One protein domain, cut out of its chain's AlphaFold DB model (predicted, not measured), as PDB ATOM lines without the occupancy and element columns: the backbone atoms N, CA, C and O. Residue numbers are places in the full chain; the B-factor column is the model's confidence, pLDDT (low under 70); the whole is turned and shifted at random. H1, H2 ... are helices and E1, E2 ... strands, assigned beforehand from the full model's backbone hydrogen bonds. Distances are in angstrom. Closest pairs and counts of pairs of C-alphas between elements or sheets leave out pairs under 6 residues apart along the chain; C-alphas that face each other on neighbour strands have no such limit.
ATOM      1  N   ALA A  13     317.431 342.710 262.679       59.28
ATOM      2  CA  ALA A  13     317.675 343.414 263.943       59.28
ATOM      3  C   ALA A  13     316.593 343.155 265.009       59.28
ATOM      4  O   ALA A  13     316.896 343.192 266.201       59.28
ATOM      5  N   GLY A  14     315.354 342.878 264.592       67.00
ATOM      6  CA  GLY A  14     314.239 342.567 265.490       67.00
ATOM      7  C   GLY A  14     313.879 341.079 265.580       67.00
ATOM      8  O   GLY A  14     312.904 340.710 266.239       67.00
ATOM      9  N   VAL A  15     314.679 340.202 264.968       78.06
ATOM     10  CA  VAL A  15     314.501 338.749 265.069       78.06
ATOM     11  C   VAL A  15     315.050 338.253 266.407       78.06
ATOM     12  O   VAL A  15     316.110 338.688 266.854       78.06
ATOM     13  N   LYS A  16     314.332 337.327 267.044       85.44
ATOM     14  CA  LYS A  16     314.757 336.592 268.240       85.44
ATOM     15  C   LYS A  16     314.658 335.094 268.019       85.44
ATOM     16  O   LYS A  16     313.885 334.618 267.182       85.44
ATOM     17  N   ILE A  17     315.418 334.362 268.825       87.00
ATOM     18  CA  ILE A  17     315.323 332.908 268.898       87.00
ATOM     19  C   ILE A  17     314.218 332.508 269.867       87.00
ATOM     20  O   ILE A  17     314.139 332.999 270.991       87.00
ATOM     21  N   VAL A  18     313.364 331.606 269.402       86.50
ATOM     22  CA  VAL A  18     312.167 331.141 270.089       86.50
ATOM     23  C   VAL A  18     312.249 329.631 270.284       86.50
ATOM     24  O   VAL A  18     312.624 328.881 269.379       86.50
ATOM     25  N   ASP A  19     311.864 329.182 271.478       83.62
ATOM     26  CA  ASP A  19     311.802 327.765 271.824       83.62
ATOM     27  C   ASP A  19     310.629 327.063 271.126       83.62
ATOM     28  O   ASP A  19     309.583 327.656 270.865       83.62
ATOM     29  N   SER A  20     310.743 325.744 270.933       80.12
ATOM     30  CA  SER A  20     309.676 324.916 270.332       80.12
ATOM     31  C   SER A  20     308.302 325.102 270.995       80.12
ATOM     32  O   SER A  20     307.287 325.089 270.308       80.12
ATOM     33  N   LYS A  21     308.271 325.310 272.319       79.81
ATOM     34  CA  LYS A  21     307.037 325.508 273.101       79.81
ATOM     35  C   LYS A  21     306.317 326.820 272.787       79.81
ATOM     36  O   LYS A  21     305.106 326.892 272.911       79.81
ATOM     37  N   GLN A  22     307.071 327.857 272.433       79.88
ATOM     38  CA  GLN A  22     306.530 329.164 272.061       79.88
ATOM     39  C   GLN A  22     306.253 329.235 270.555       79.88
ATOM     40  O   GLN A  22     305.347 329.947 270.120       79.88
ATOM     41  N   ALA A  23     307.032 328.483 269.770       80.50
ATOM     42  CA  ALA A  23     306.944 328.461 268.321       80.50
ATOM     43  C   ALA A  23     305.691 327.744 267.797       80.50
ATOM     44  O   ALA A  23     305.248 328.036 266.689       80.50
ATOM     45  N   TYR A  24     305.117 326.826 268.576       81.06
ATOM     46  CA  TYR A  24     303.938 326.058 268.190       81.06
ATOM     47  C   TYR A  24     302.793 326.223 269.191       81.06
ATOM     48  O   TYR A  24     303.014 326.382 270.389       81.06
ATOM     49  N   VAL A  25     301.560 326.133 268.699       80.44
ATOM     50  CA  VAL A  25     300.342 326.103 269.512       80.44
ATOM     51  C   VAL A  25     300.108 324.682 270.006       80.44
ATOM     52  O   VAL A  25     300.108 323.730 269.221       80.44
ATOM     53  N   TYR A  26     299.900 324.547 271.313       78.06
ATOM     54  CA  TYR A  26     299.515 323.282 271.920       78.06
ATOM     55  C   TYR A  26     298.057 322.962 271.587       78.06
ATOM     56  O   TYR A  26     297.154 323.745 271.878       78.06
ATOM     57  N   ASN A  27     297.827 321.794 270.999       75.94
ATOM     58  CA  ASN A  27     296.503 321.282 270.708       75.94
ATOM     59  C   ASN A  27     296.087 320.291 271.812       75.94
ATOM     60  O   ASN A  27     296.652 319.197 271.908       75.94
ATOM     61  N   PRO A  28     295.089 320.629 272.650       73.75
ATOM     62  CA  PRO A  28     294.671 319.774 273.758       73.75
ATOM     63  C   PRO A  28     294.011 318.466 273.299       73.75
ATOM     64  O   PRO A  28     294.042 317.489 274.043       73.75
ATOM     65  N   LYS A  29     293.463 318.411 272.074       74.94
ATOM     66  CA  LYS A  29     292.816 317.204 271.533       74.94
ATOM     67  C   LYS A  29     293.833 316.137 271.130       74.94
ATOM     68  O   LYS A  29     293.640 314.962 271.413       74.94
ATOM     69  N   THR A  30     294.925 316.545 270.490       72.38
ATOM     70  CA  THR A  30     296.000 315.643 270.039       72.38
ATOM     71  C   THR A  30     297.130 315.519 271.064       72.38
ATOM     72  O   THR A  30     298.013 314.678 270.895       72.38
ATOM     73  N   LYS A  31     297.110 316.347 272.123       72.06
ATOM     74  CA  LYS A  31     298.172 316.511 273.130       72.06
ATOM     75  C   LYS A  31     299.544 316.807 272.503       72.06
ATOM     76  O   LYS A  31     300.580 316.401 273.029       72.06
ATOM     77  N   LYS A  32     299.555 317.494 271.355       72.38
ATOM     78  CA  LYS A  32     300.753 317.783 270.554       72.38
ATOM     79  C   LYS A  32     300.823 319.254 270.153       72.38
ATOM     80  O   LYS A  32     299.842 319.988 270.201       72.38
ATOM     81  N   TYR A  33     302.025 319.682 269.787       71.12
ATOM     82  CA  TYR A  33     302.305 321.001 269.228       71.12
ATOM     83  C   TYR A  33     302.219 320.909 267.700       71.12
ATOM     84  O   TYR A  33     303.167 320.448 267.065       71.12
ATOM     85  N   ASP A  34     301.079 321.295 267.126       67.56
ATOM     86  CA  ASP A  34     300.744 320.942 265.734       67.56
ATOM     87  C   ASP A  34     300.927 322.104 264.745       67.56
ATOM     88  O   ASP A  34     301.288 321.895 263.587       67.56
ATOM     89  N   LEU A  35     300.692 323.342 265.189       70.56
ATOM     90  CA  LEU A  35     300.621 324.517 264.314       70.56
ATOM     91  C   LEU A  35     301.629 325.585 264.740       70.56
ATOM     92  O   LEU A  35     301.732 325.840 265.939       70.56
ATOM     93  N   PRO A  36     302.341 326.238 263.804       78.00
ATOM     94  CA  PRO A  36     303.138 327.416 264.123       78.00
ATOM     95  C   PRO A  36     302.267 328.489 264.778       78.00
ATOM     96  O   PRO A  36     301.134 328.712 264.353       78.00
ATOM     97  N   ASN A  37     302.792 329.151 265.803       77.62
ATOM     98  CA  ASN A  37     302.072 330.178 266.544       77.62
ATOM     99  C   ASN A  37     301.725 331.386 265.644       77.62
ATOM    100  O   ASN A  37     302.636 332.105 265.235       77.62
ATOM    101  N   PRO A  38     300.439 331.663 265.359       75.12
ATOM    102  CA  PRO A  38     300.049 332.750 264.461       75.12
ATOM    103  C   PRO A  38     300.344 334.143 265.036       75.12
ATOM    104  O   PRO A  38     300.354 335.120 264.293       75.12
ATOM    105  N   SER A  39     300.595 334.255 266.345       75.44
ATOM    106  CA  SER A  39     300.979 335.516 266.988       75.44
ATOM    107  C   SER A  39     302.433 335.917 266.722       75.44
ATOM    108  O   SER A  39     302.813 337.039 267.052       75.44
ATOM    109  N   LEU A  40     303.248 335.017 266.162       76.81
ATOM    110  CA  LEU A  40     304.662 335.243 265.874       76.81
ATOM    111  C   LEU A  40     304.902 335.287 264.361       76.81
ATOM    112  O   LEU A  40     304.481 334.398 263.622       76.81
ATOM    113  N   ASP A  41     305.632 336.303 263.906       82.44
ATOM    114  CA  ASP A  41     306.059 336.417 262.509       82.44
ATOM    115  C   ASP A  41     307.361 335.624 262.305       82.44
ATOM    116  O   ASP A  41     308.460 336.106 262.599       82.44
ATOM    117  N   PHE A  42     307.239 334.361 261.886       82.88
ATOM    118  CA  PHE A  42     308.387 333.466 261.720       82.88
ATOM    119  C   PHE A  42     309.172 333.750 260.442       82.88
ATOM    120  O   PHE A  42     308.634 333.715 259.337       82.88
ATOM    121  N   VAL A  43     310.486 333.888 260.599       83.69
ATOM    122  CA  VAL A  43     311.445 333.944 259.489       83.69
ATOM    123  C   VAL A  43     311.824 332.532 259.042       83.69
ATOM    124  O   VAL A  43     311.915 332.249 257.849       83.69
ATOM    125  N   GLY A  44     312.008 331.616 259.995       87.94
ATOM    126  CA  GLY A  44     312.412 330.245 259.707       87.94
ATOM    127  C   GLY A  44     312.803 329.457 260.951       87.94
ATOM    128  O   GLY A  44     312.503 329.842 262.081       87.94
ATOM    129  N   LYS A  45     313.486 328.339 260.735       90.25
ATOM    130  CA  LYS A  45     314.022 327.453 261.766       90.25
ATOM    131  C   LYS A  45     315.435 327.011 261.404       90.25
ATOM    132  O   LYS A  45     315.772 326.913 260.229       90.25
ATOM    133  N   ILE A  46     316.213 326.663 262.413       89.69
ATOM    134  CA  ILE A  46     317.530 326.047 262.276       89.69
ATOM    135  C   ILE A  46     317.472 324.704 262.993       89.69
ATOM    136  O   ILE A  46     317.026 324.620 264.142       89.69
ATOM    137  N   ASP A  47     317.873 323.650 262.291       88.00
ATOM    138  CA  ASP A  47     317.920 322.290 262.819       88.00
ATOM    139  C   ASP A  47     319.376 321.909 263.083       88.00
ATOM    140  O   ASP A  47     320.250 322.204 262.275       88.00
ATOM    141  N   THR A  48     319.652 321.232 264.192       87.06
ATOM    142  CA  THR A  48     321.007 320.744 264.489       87.06
ATOM    143  C   THR A  48     321.539 319.762 263.444       87.06
ATOM    144  O   THR A  48     322.753 319.664 263.298       87.06
ATOM    145  N   ALA A  49     320.665 319.074 262.700       87.56
ATOM    146  CA  ALA A  49     321.068 318.230 261.572       87.56
ATOM    147  C   ALA A  49     321.524 319.040 260.341       87.56
ATOM    148  O   ALA A  49     322.310 318.551 259.537       87.56
ATOM    149  N   PHE A  50     321.049 320.282 260.209       86.81
ATOM    150  CA  PHE A  50     321.360 321.201 259.111       86.81
ATOM    151  C   PHE A  50     321.733 322.572 259.682       86.81
ATOM    152  O   PHE A  50     321.077 323.578 259.417       86.81
ATOM    153  N   SER A  51     322.777 322.597 260.511       85.31
ATOM    154  CA  SER A  51     323.148 323.764 261.321       85.31
ATOM    155  C   SER A  51     323.579 324.985 260.507       85.31
ATOM    156  O   SER A  51     323.519 326.099 261.019       85.31
ATOM    157  N   SER A  52     323.981 324.793 259.252       86.62
ATOM    158  CA  SER A  52     324.359 325.876 258.340       86.62
ATOM    159  C   SER A  52     323.165 326.530 257.641       86.62
ATOM    160  O   SER A  52     323.314 327.631 257.110       86.62
ATOM    161  N   PHE A  53     321.982 325.905 257.652       87.62
ATOM    162  CA  PHE A  53     320.823 326.368 256.888       87.62
ATOM    163  C   PHE A  53     319.699 326.901 257.772       87.62
ATOM    164  O   PHE A  53     319.309 326.312 258.781       87.62
ATOM    165  N   ILE A  54     319.111 327.998 257.311       87.38
ATOM    166  CA  ILE A  54     317.818 328.494 257.749       87.38
ATOM    167  C   ILE A  54     316.768 327.869 256.834       87.38
ATOM    168  O   ILE A  54     316.731 328.080 255.621       87.38
ATOM    169  N   LEU A  55     315.901 327.071 257.438       88.94
ATOM    170  CA  LEU A  55     314.828 326.347 256.778       88.94
ATOM    171  C   LEU A  55     313.479 327.016 257.053       88.94
ATOM    172  O   LEU A  55     313.285 327.676 258.073       88.94
ATOM    173  N   LYS A  56     312.494 326.800 256.179       87.19
ATOM    174  CA  LYS A  56     311.108 327.214 256.431       87.19
ATOM    175  C   LYS A  56     310.536 326.458 257.635       87.19
ATOM    176  O   LYS A  56     310.939 325.335 257.945       87.19
ATOM    177  N   MET A  57     309.547 327.057 258.295       83.62
ATOM    178  CA  MET A  57     308.763 326.365 259.322       83.62
ATOM    179  C   MET A  57     308.125 325.099 258.747       83.62
ATOM    180  O   MET A  57     307.661 325.094 257.606       83.62
ATOM    181  N   ASN A  58     308.059 324.034 259.548       78.44
ATOM    182  CA  ASN A  58     307.297 322.852 259.155       78.44
ATOM    183  C   ASN A  58     305.813 323.195 259.227       78.44
ATOM    184  O   ASN A  58     305.300 323.414 260.325       78.44
ATOM    185  N   LYS A  59     305.142 323.230 258.072       71.56
ATOM    186  CA  LYS A  59     303.681 323.251 258.007       71.56
ATOM    187  C   LYS A  59     303.169 321.834 257.724       71.56
ATOM    188  O   LYS A  59     303.844 321.106 256.984       71.56
ATOM    189  N   PRO A  60     302.007 321.447 258.280       69.12
ATOM    190  CA  PRO A  60     301.368 320.176 257.955       69.12
ATOM    191  C   PRO A  60     301.260 319.998 256.438       69.12
ATOM    192  O   PRO A  60     300.949 320.953 255.729       69.12
ATOM    193  N   ASN A  61     301.544 318.790 255.948       71.69
ATOM    194  CA  ASN A  61     301.441 318.418 254.532       71.69
ATOM    195  C   ASN A  61     302.293 319.264 253.565       71.69
ATOM    196  O   ASN A  61     301.968 319.373 252.386       71.69
ATOM    197  N   SER A  62     303.396 319.856 254.037       74.69
ATOM    198  CA  SER A  62     304.311 320.623 253.183       74.69
ATOM    199  C   SER A  62     305.765 320.199 253.365       74.69
ATOM    200  O   SER A  62     306.223 319.948 254.484       74.69
ATOM    201  N   LYS A  63     306.513 320.157 252.258       78.75
ATOM    202  CA  LYS A  63     307.965 319.968 252.292       78.75
ATOM    203  C   LYS A  63     308.630 321.225 252.851       78.75
ATOM    204  O   LYS A  63     308.324 322.346 252.441       78.75
ATOM    205  N   THR A  64     309.575 321.036 253.764       80.88
ATOM    206  CA  THR A  64     310.421 322.122 254.263       80.88
ATOM    207  C   THR A  64     311.270 322.689 253.124       80.88
ATOM    208  O   THR A  64     311.933 321.939 252.412       80.88
ATOM    209  N   GLY A  65     311.256 324.012 252.953       84.88
ATOM    210  CA  GLY A  65     312.085 324.710 251.967       84.88
ATOM    211  C   GLY A  65     313.315 325.362 252.589       84.88
ATOM    212  O   GLY A  65     313.330 325.636 253.789       84.88
ATOM    213  N   TYR A  66     314.313 325.646 251.758       86.94
ATOM    214  CA  TYR A  66     315.439 326.511 252.101       86.94
ATOM    215  C   TYR A  66     314.989 327.981 252.162       86.94
ATOM    216  O   TYR A  66     314.080 328.381 251.425       86.94
ATOM    217  N   VAL A  67     315.584 328.759 253.066       85.62
ATOM    218  CA  VAL A  67     315.378 330.210 253.178       85.62
ATOM    219  C   VAL A  67     316.694 330.931 252.935       85.62
ATOM    220  O   VAL A  67     316.768 331.724 252.003       85.62
ATOM    221  N   ASP A  68     317.701 330.661 253.767       86.06
ATOM    222  CA  ASP A  68     318.992 331.355 253.739       86.06
ATOM    223  C   ASP A  68     320.048 330.584 254.557       86.06
ATOM    224  O   ASP A  68     319.753 329.537 255.138       86.06
ATOM    225  N   GLU A  69     321.267 331.104 254.651       86.31
ATOM    226  CA  GLU A  69     322.349 330.545 255.458       86.31
ATOM    227  C   GLU A  69     322.431 331.178 256.851       86.31
ATOM    228  O   GLU A  69     322.223 332.375 257.056       86.31
ATOM    229  N   VAL A  70     322.863 330.391 257.837       85.81
ATOM    230  CA  VAL A  70     323.150 330.887 259.195       85.81
ATOM    231  C   VAL A  70     324.306 331.897 259.195       85.81
ATOM    232  O   VAL A  70     324.378 332.767 260.069       85.81
ATOM    233  N   ALA A  71     325.187 331.848 258.190       83.38
ATOM    234  CA  ALA A  71     326.254 332.821 257.988       83.38
ATOM    235  C   ALA A  71     325.726 334.256 257.805       83.38
ATOM    236  O   ALA A  71     326.368 335.190 258.294       83.38
ATOM    237  N   ALA A  72     324.537 334.423 257.216       81.12
ATOM    238  CA  ALA A  72     323.896 335.719 257.011       81.12
ATOM    239  C   ALA A  72     323.351 336.346 258.310       81.12
ATOM    240  O   ALA A  72     323.058 337.543 258.346       81.12
ATOM    241  N   LEU A  73     323.243 335.579 259.406       82.12
ATOM    242  CA  LEU A  73     322.730 336.105 260.670       82.12
ATOM    243  C   LEU A  73     323.696 337.111 261.326       82.12
ATOM    244  O   LEU A  73     324.917 336.895 261.349       82.12
ATOM    245  N   PRO A  74     323.162 338.165 261.970       82.44
ATOM    246  CA  PRO A  74     323.962 339.079 262.769       82.44
ATOM    247  C   PRO A  74     324.606 338.354 263.958       82.44
ATOM    248  O   PRO A  74     324.052 337.405 264.521       82.44
ATOM    249  N   LYS A  75     325.769 338.852 264.398       82.94
ATOM    250  CA  LYS A  75     326.557 338.274 265.507       82.94
ATOM    251  C   LYS A  75     325.729 338.053 266.778       82.94
ATOM    252  O   LYS A  75     325.887 337.036 267.443       82.94
ATOM    253  N   ARG A  76     324.813 338.977 267.085       85.50
ATOM    254  CA  ARG A  76     323.897 338.865 268.226       85.50
ATOM    255  C   ARG A  76     323.056 337.584 268.172       85.50
ATOM    256  O   ARG A  76     323.030 336.851 269.154       85.50
ATOM    257  N   LEU A  77     322.420 337.297 267.034       85.12
ATOM    258  CA  LEU A  77     321.589 336.101 266.867       85.12
ATOM    259  C   LEU A  77     322.419 334.824 266.900       85.12
ATOM    260  O   LEU A  77     321.998 333.845 267.502       85.12
ATOM    261  N   LYS A  78     323.623 334.840 266.319       87.25
ATOM    262  CA  LYS A  78     324.550 333.703 266.413       87.25
ATOM    263  C   LYS A  78     324.889 333.379 267.874       87.25
ATOM    264  O   LYS A  78     324.837 332.216 268.260       87.25
ATOM    265  N   ASN A  79     325.139 334.394 268.702       87.44
ATOM    266  CA  ASN A  79     325.370 334.207 270.138       87.44
ATOM    267  C   ASN A  79     324.123 333.687 270.869       87.44
ATOM    268  O   ASN A  79     324.224 332.765 271.675       87.44
ATOM    269  N   GLU A  80     322.940 334.237 270.573       88.06
ATOM    270  CA  GLU A  80     321.676 333.716 271.114       88.06
ATOM    271  C   GLU A  80     321.466 332.245 270.719       88.06
ATOM    272  O   GLU A  80     320.944 331.468 271.512       88.06
ATOM    273  N   LEU A  81     321.914 331.839 269.527       88.56
ATOM    274  CA  LEU A  81     321.769 330.476 269.020       88.56
ATOM    275  C   LEU A  81     322.673 329.499 269.765       88.56
ATOM    276  O   LEU A  81     322.230 328.416 270.144       88.56
ATOM    277  N   VAL A  82     323.910 329.909 270.046       89.25
ATOM    278  CA  VAL A  82     324.815 329.152 270.917       89.25
ATOM    279  C   VAL A  82     324.194 328.996 272.304       89.25
ATOM    280  O   VAL A  82     324.048 327.870 272.767       89.25
ATOM    281  N   ASN A  83     323.715 330.083 272.914       89.50
ATOM    282  CA  ASN A  83     323.044 330.045 274.221       89.50
ATOM    283  C   ASN A  83     321.738 329.233 274.206       89.50
ATOM    284  O   ASN A  83     321.286 328.731 275.234       89.50
ATOM    285  N   HIS A  84     321.097 329.113 273.044       89.06
ATOM    286  CA  HIS A  84     319.909 328.293 272.882       89.06
ATOM    287  C   HIS A  84     320.246 326.801 272.870       89.06
ATOM    288  O   HIS A  84     319.411 326.022 273.317       89.06
ATOM    289  N   PHE A  85     321.415 326.377 272.378       88.75
ATOM    290  CA  PHE A  85     321.810 324.960 272.300       88.75
ATOM    291  C   PHE A  85     322.757 324.507 273.414       88.75
ATOM    292  O   PHE A  85     322.809 323.313 273.715       88.75
ATOM    293  N   TYR A  86     323.470 325.431 274.042       89.12
ATOM    294  CA  TYR A  86     324.418 325.168 275.118       89.12
ATOM    295  C   TYR A  86     323.985 325.892 276.386       89.12
ATOM    296  O   TYR A  86     323.475 327.009 276.340       89.12
ATOM    297  N   ASP A  87     324.156 325.237 277.528       86.19
ATOM    298  CA  ASP A  87     323.961 325.874 278.823       86.19
ATOM    299  C   ASP A  87     325.153 326.777 279.194       86.19
ATOM    300  O   ASP A  87     326.174 326.833 278.505       86.19
ATOM    301  N   LYS A  88     325.033 327.490 280.320       83.75
ATOM    302  CA  LYS A  88     326.084 328.391 280.831       83.75
ATOM    303  C   LYS A  88     327.401 327.669 281.153       83.75
ATOM    304  O   LYS A  88     328.430 328.324 281.261       83.75
ATOM    305  N   ASN A  89     327.356 326.347 281.302       85.12
ATOM    306  CA  ASN A  89     328.503 325.495 281.599       85.12
ATOM    307  C   ASN A  89     329.109 324.885 280.322       85.12
ATOM    308  O   ASN A  89     329.992 324.034 280.410       85.12
ATOM    309  N   GLY A  90     328.617 325.272 279.138       81.75
ATOM    310  CA  GLY A  90     329.070 324.759 277.848       81.75
ATOM    311  C   GLY A  90     328.573 323.349 277.520       81.75
ATOM    312  O   GLY A  90     329.008 322.769 276.525       81.75
ATOM    313  N   LYS A  91     327.654 322.773 278.304       87.94
ATOM    314  CA  LYS A  91     327.049 321.474 277.989       87.94
ATOM    315  C   LYS A  91     325.897 321.653 277.010       87.94
ATOM    316  O   LYS A  91     325.042 322.526 277.157       87.94
ATOM    317  N   ARG A  92     325.856 320.784 275.998       85.06
ATOM    318  CA  ARG A  92     324.778 320.764 275.007       85.06
ATOM    319  C   ARG A  92     323.468 320.340 275.668       85.06
ATOM    320  O   ARG A  92     323.408 319.328 276.366       85.06
ATOM    321  N   ASN A  93     322.406 321.088 275.415       85.19
ATOM    322  CA  ASN A  93     321.074 320.743 275.885       85.19
ATOM    323  C   ASN A  93     320.360 319.764 274.933       85.19
ATOM    324  O   ASN A  93     320.826 319.455 273.837       85.19
ATOM    325  N   LYS A  94     319.190 319.268 275.352       85.62
ATOM    326  CA  LYS A  94     318.374 318.328 274.561       85.62
ATOM    327  C   LYS A  94     317.603 318.996 273.407       85.62
ATOM    328  O   LYS A  94     316.797 318.332 272.759       85.62
ATOM    329  N   LYS A  95     317.781 320.300 273.162       86.81
ATOM    330  CA  LYS A  95     317.068 321.004 272.090       86.81
ATOM    331  C   LYS A  95     317.739 320.698 270.753       86.81
ATOM    332  O   LYS A  95     318.955 320.769 270.614       86.81
ATOM    333  N   THR A  96     316.929 320.387 269.750       87.19
ATOM    334  CA  THR A  96     317.400 320.040 268.397       87.19
ATOM    335  C   THR A  96     317.041 321.090 267.353       87.19
ATOM    336  O   THR A  96     317.559 321.056 266.240       87.19
ATOM    337  N   LYS A  97     316.161 322.037 267.700       89.62
ATOM    338  CA  LYS A  97     315.619 323.043 266.784       89.62
ATOM    339  C   LYS A  97     315.548 324.400 267.463       89.62
ATOM    340  O   LYS A  97     315.082 324.478 268.598       89.62
ATOM    341  N   ALA A  98     315.960 325.433 266.743       90.06
ATOM    342  CA  ALA A  98     315.802 326.832 267.113       90.06
ATOM    343  C   ALA A  98     314.890 327.513 266.088       90.06
ATOM    344  O   ALA A  98     315.058 327.305 264.886       90.06
ATOM    345  N   TYR A  99     313.929 328.316 266.539       89.62
ATOM    346  CA  TYR A  99     313.015 329.037 265.650       89.62
ATOM    347  C   TYR A  99     313.350 330.519 265.638       89.62
ATOM    348  O   TYR A  99     313.680 331.084 266.672       89.62
ATOM    349  N   LEU A 100     313.271 331.145 264.470       88.31
ATOM    350  CA  LEU A 100     313.537 332.564 264.277       88.31
ATOM    351  C   LEU A 100     312.204 333.281 264.084       88.31
ATOM    352  O   LEU A 100     311.492 333.005 263.117       88.31
ATOM    353  N   ALA A 101     311.876 334.208 264.983       85.12
ATOM    354  CA  ALA A 101     310.667 335.022 264.895       85.12
ATOM    355  C   ALA A 101     310.987 336.508 265.066       85.12
ATOM    356  O   ALA A 101     311.833 336.873 265.880       85.12
ATOM    357  N   ARG A 102     310.303 337.371 264.315       82.25
ATOM    358  CA  ARG A 102     310.375 338.828 264.472       82.25
ATOM    359  C   ARG A 102     309.573 339.267 265.692       82.25
ATOM    360  O   ARG A 102     308.479 338.769 265.948       82.25
ATOM    361  N   THR A 103     310.128 340.210 266.443       68.44
ATOM    362  CA  THR A 103     309.496 340.811 267.633       68.44
ATOM    363  C   THR A 103     308.936 342.204 267.376       68.44
ATOM    364  O   THR A 103     308.157 342.731 268.162       68.44
TER     365      THR A 103
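AT A GLANCE: This is residues 13 to 103 of the 115 residues of an uncharacterized protein of Clostridiales bacterium (UniProt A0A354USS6). You will find a five-stranded antiparallel sheet, E1 E7 E4 E5 E6, strongly twisted and curled like part of a barrel, with the helix H2 packed over one face at its E1 and E7 end. A small hairpin, E2 and E3, lies off to the other end of the longest axis, away from H2, and the short helix H1 leads into it. The printed part has 91 residues, with two named helices and seven named strands in the order E1 H1 E2 E3 E4 E5 E6 H2 E7; its class is mixed, helices and strands. The whole is compact, with a radius of gyration of the C-alphas of 13.3 A and spans of 38 by 28 by 26 A.

IN THESE COORDINATES: Find C-alpha 15 at (314.501, 338.749, 265.069), where strand E1, residues 15 to 18, begins. Next come helix H1, residues 20 to 23, and strands E2, residues 24 to 27, and E3, residues 32 to 36. Strand E4, residues 41 to 47, runs 18.4 A from C-alpha 41 at (306.059, 336.417, 262.509). Strands E5, residues 50 to 55, and E6, residues 66 to 69, follow. Helix H2, residues 75 to 85, is 15.7 A long. Strand E7, residues 97 to 102, runs 16.8 A and ends at C-alpha 102, (310.375, 338.828, 264.472).

HOW THE PARTS SIT: Look first at E7, an inner strand antiparallel to E1 and E4: N 16 and O 101 are 2.8 A apart, and N 46 and O 98 are 2.8 A apart, both within hydrogen-bond range. E4 E5 E6 form a meander, each strand the antiparallel neighbour of the one before; see N 45 and O 55 at 2.8 A, and N 54 and O 68 at 2.7 A. E1 and E6 are the edge strands. H2 is on this sheet at a height of 9.2 A, making two layers, a helix on one face of a sheet. It lies over E7 and only just over E1, where 3 of its C-alphas fall; on the local plane it stands at 31 degrees to E7, only just slantwise to the strands. The closest C-alphas of E1 and H2 are those of Ile 17 and Glu 80, 6.8 A apart. H1 only grazes the sheet, with residues 20 to 23; its closest C-alphas with E7 are those of Ala 23 and Tyr 99, 6.7 A. In the hairpin of E2 and E3, N 25 and O 35 are 2.8 A apart. E3 and E4 are only just apart, 8.4 A at the closest. In H2 every O i to N i+4 pair is within hydrogen-bond range; H1 is too short for such a pair, and its one O i to N i+3 pair is within range.

THE WHOLE: The two C-alphas farthest apart are those of Lys 29 and Lys 75, 40.2 A. The printed part has no cut, and the link from H2 to E7, 11 residues, is long. Mean pLDDT of the printed part is 82.2; look for values under 70 at residues 13 to 14, 34, 60 and 103.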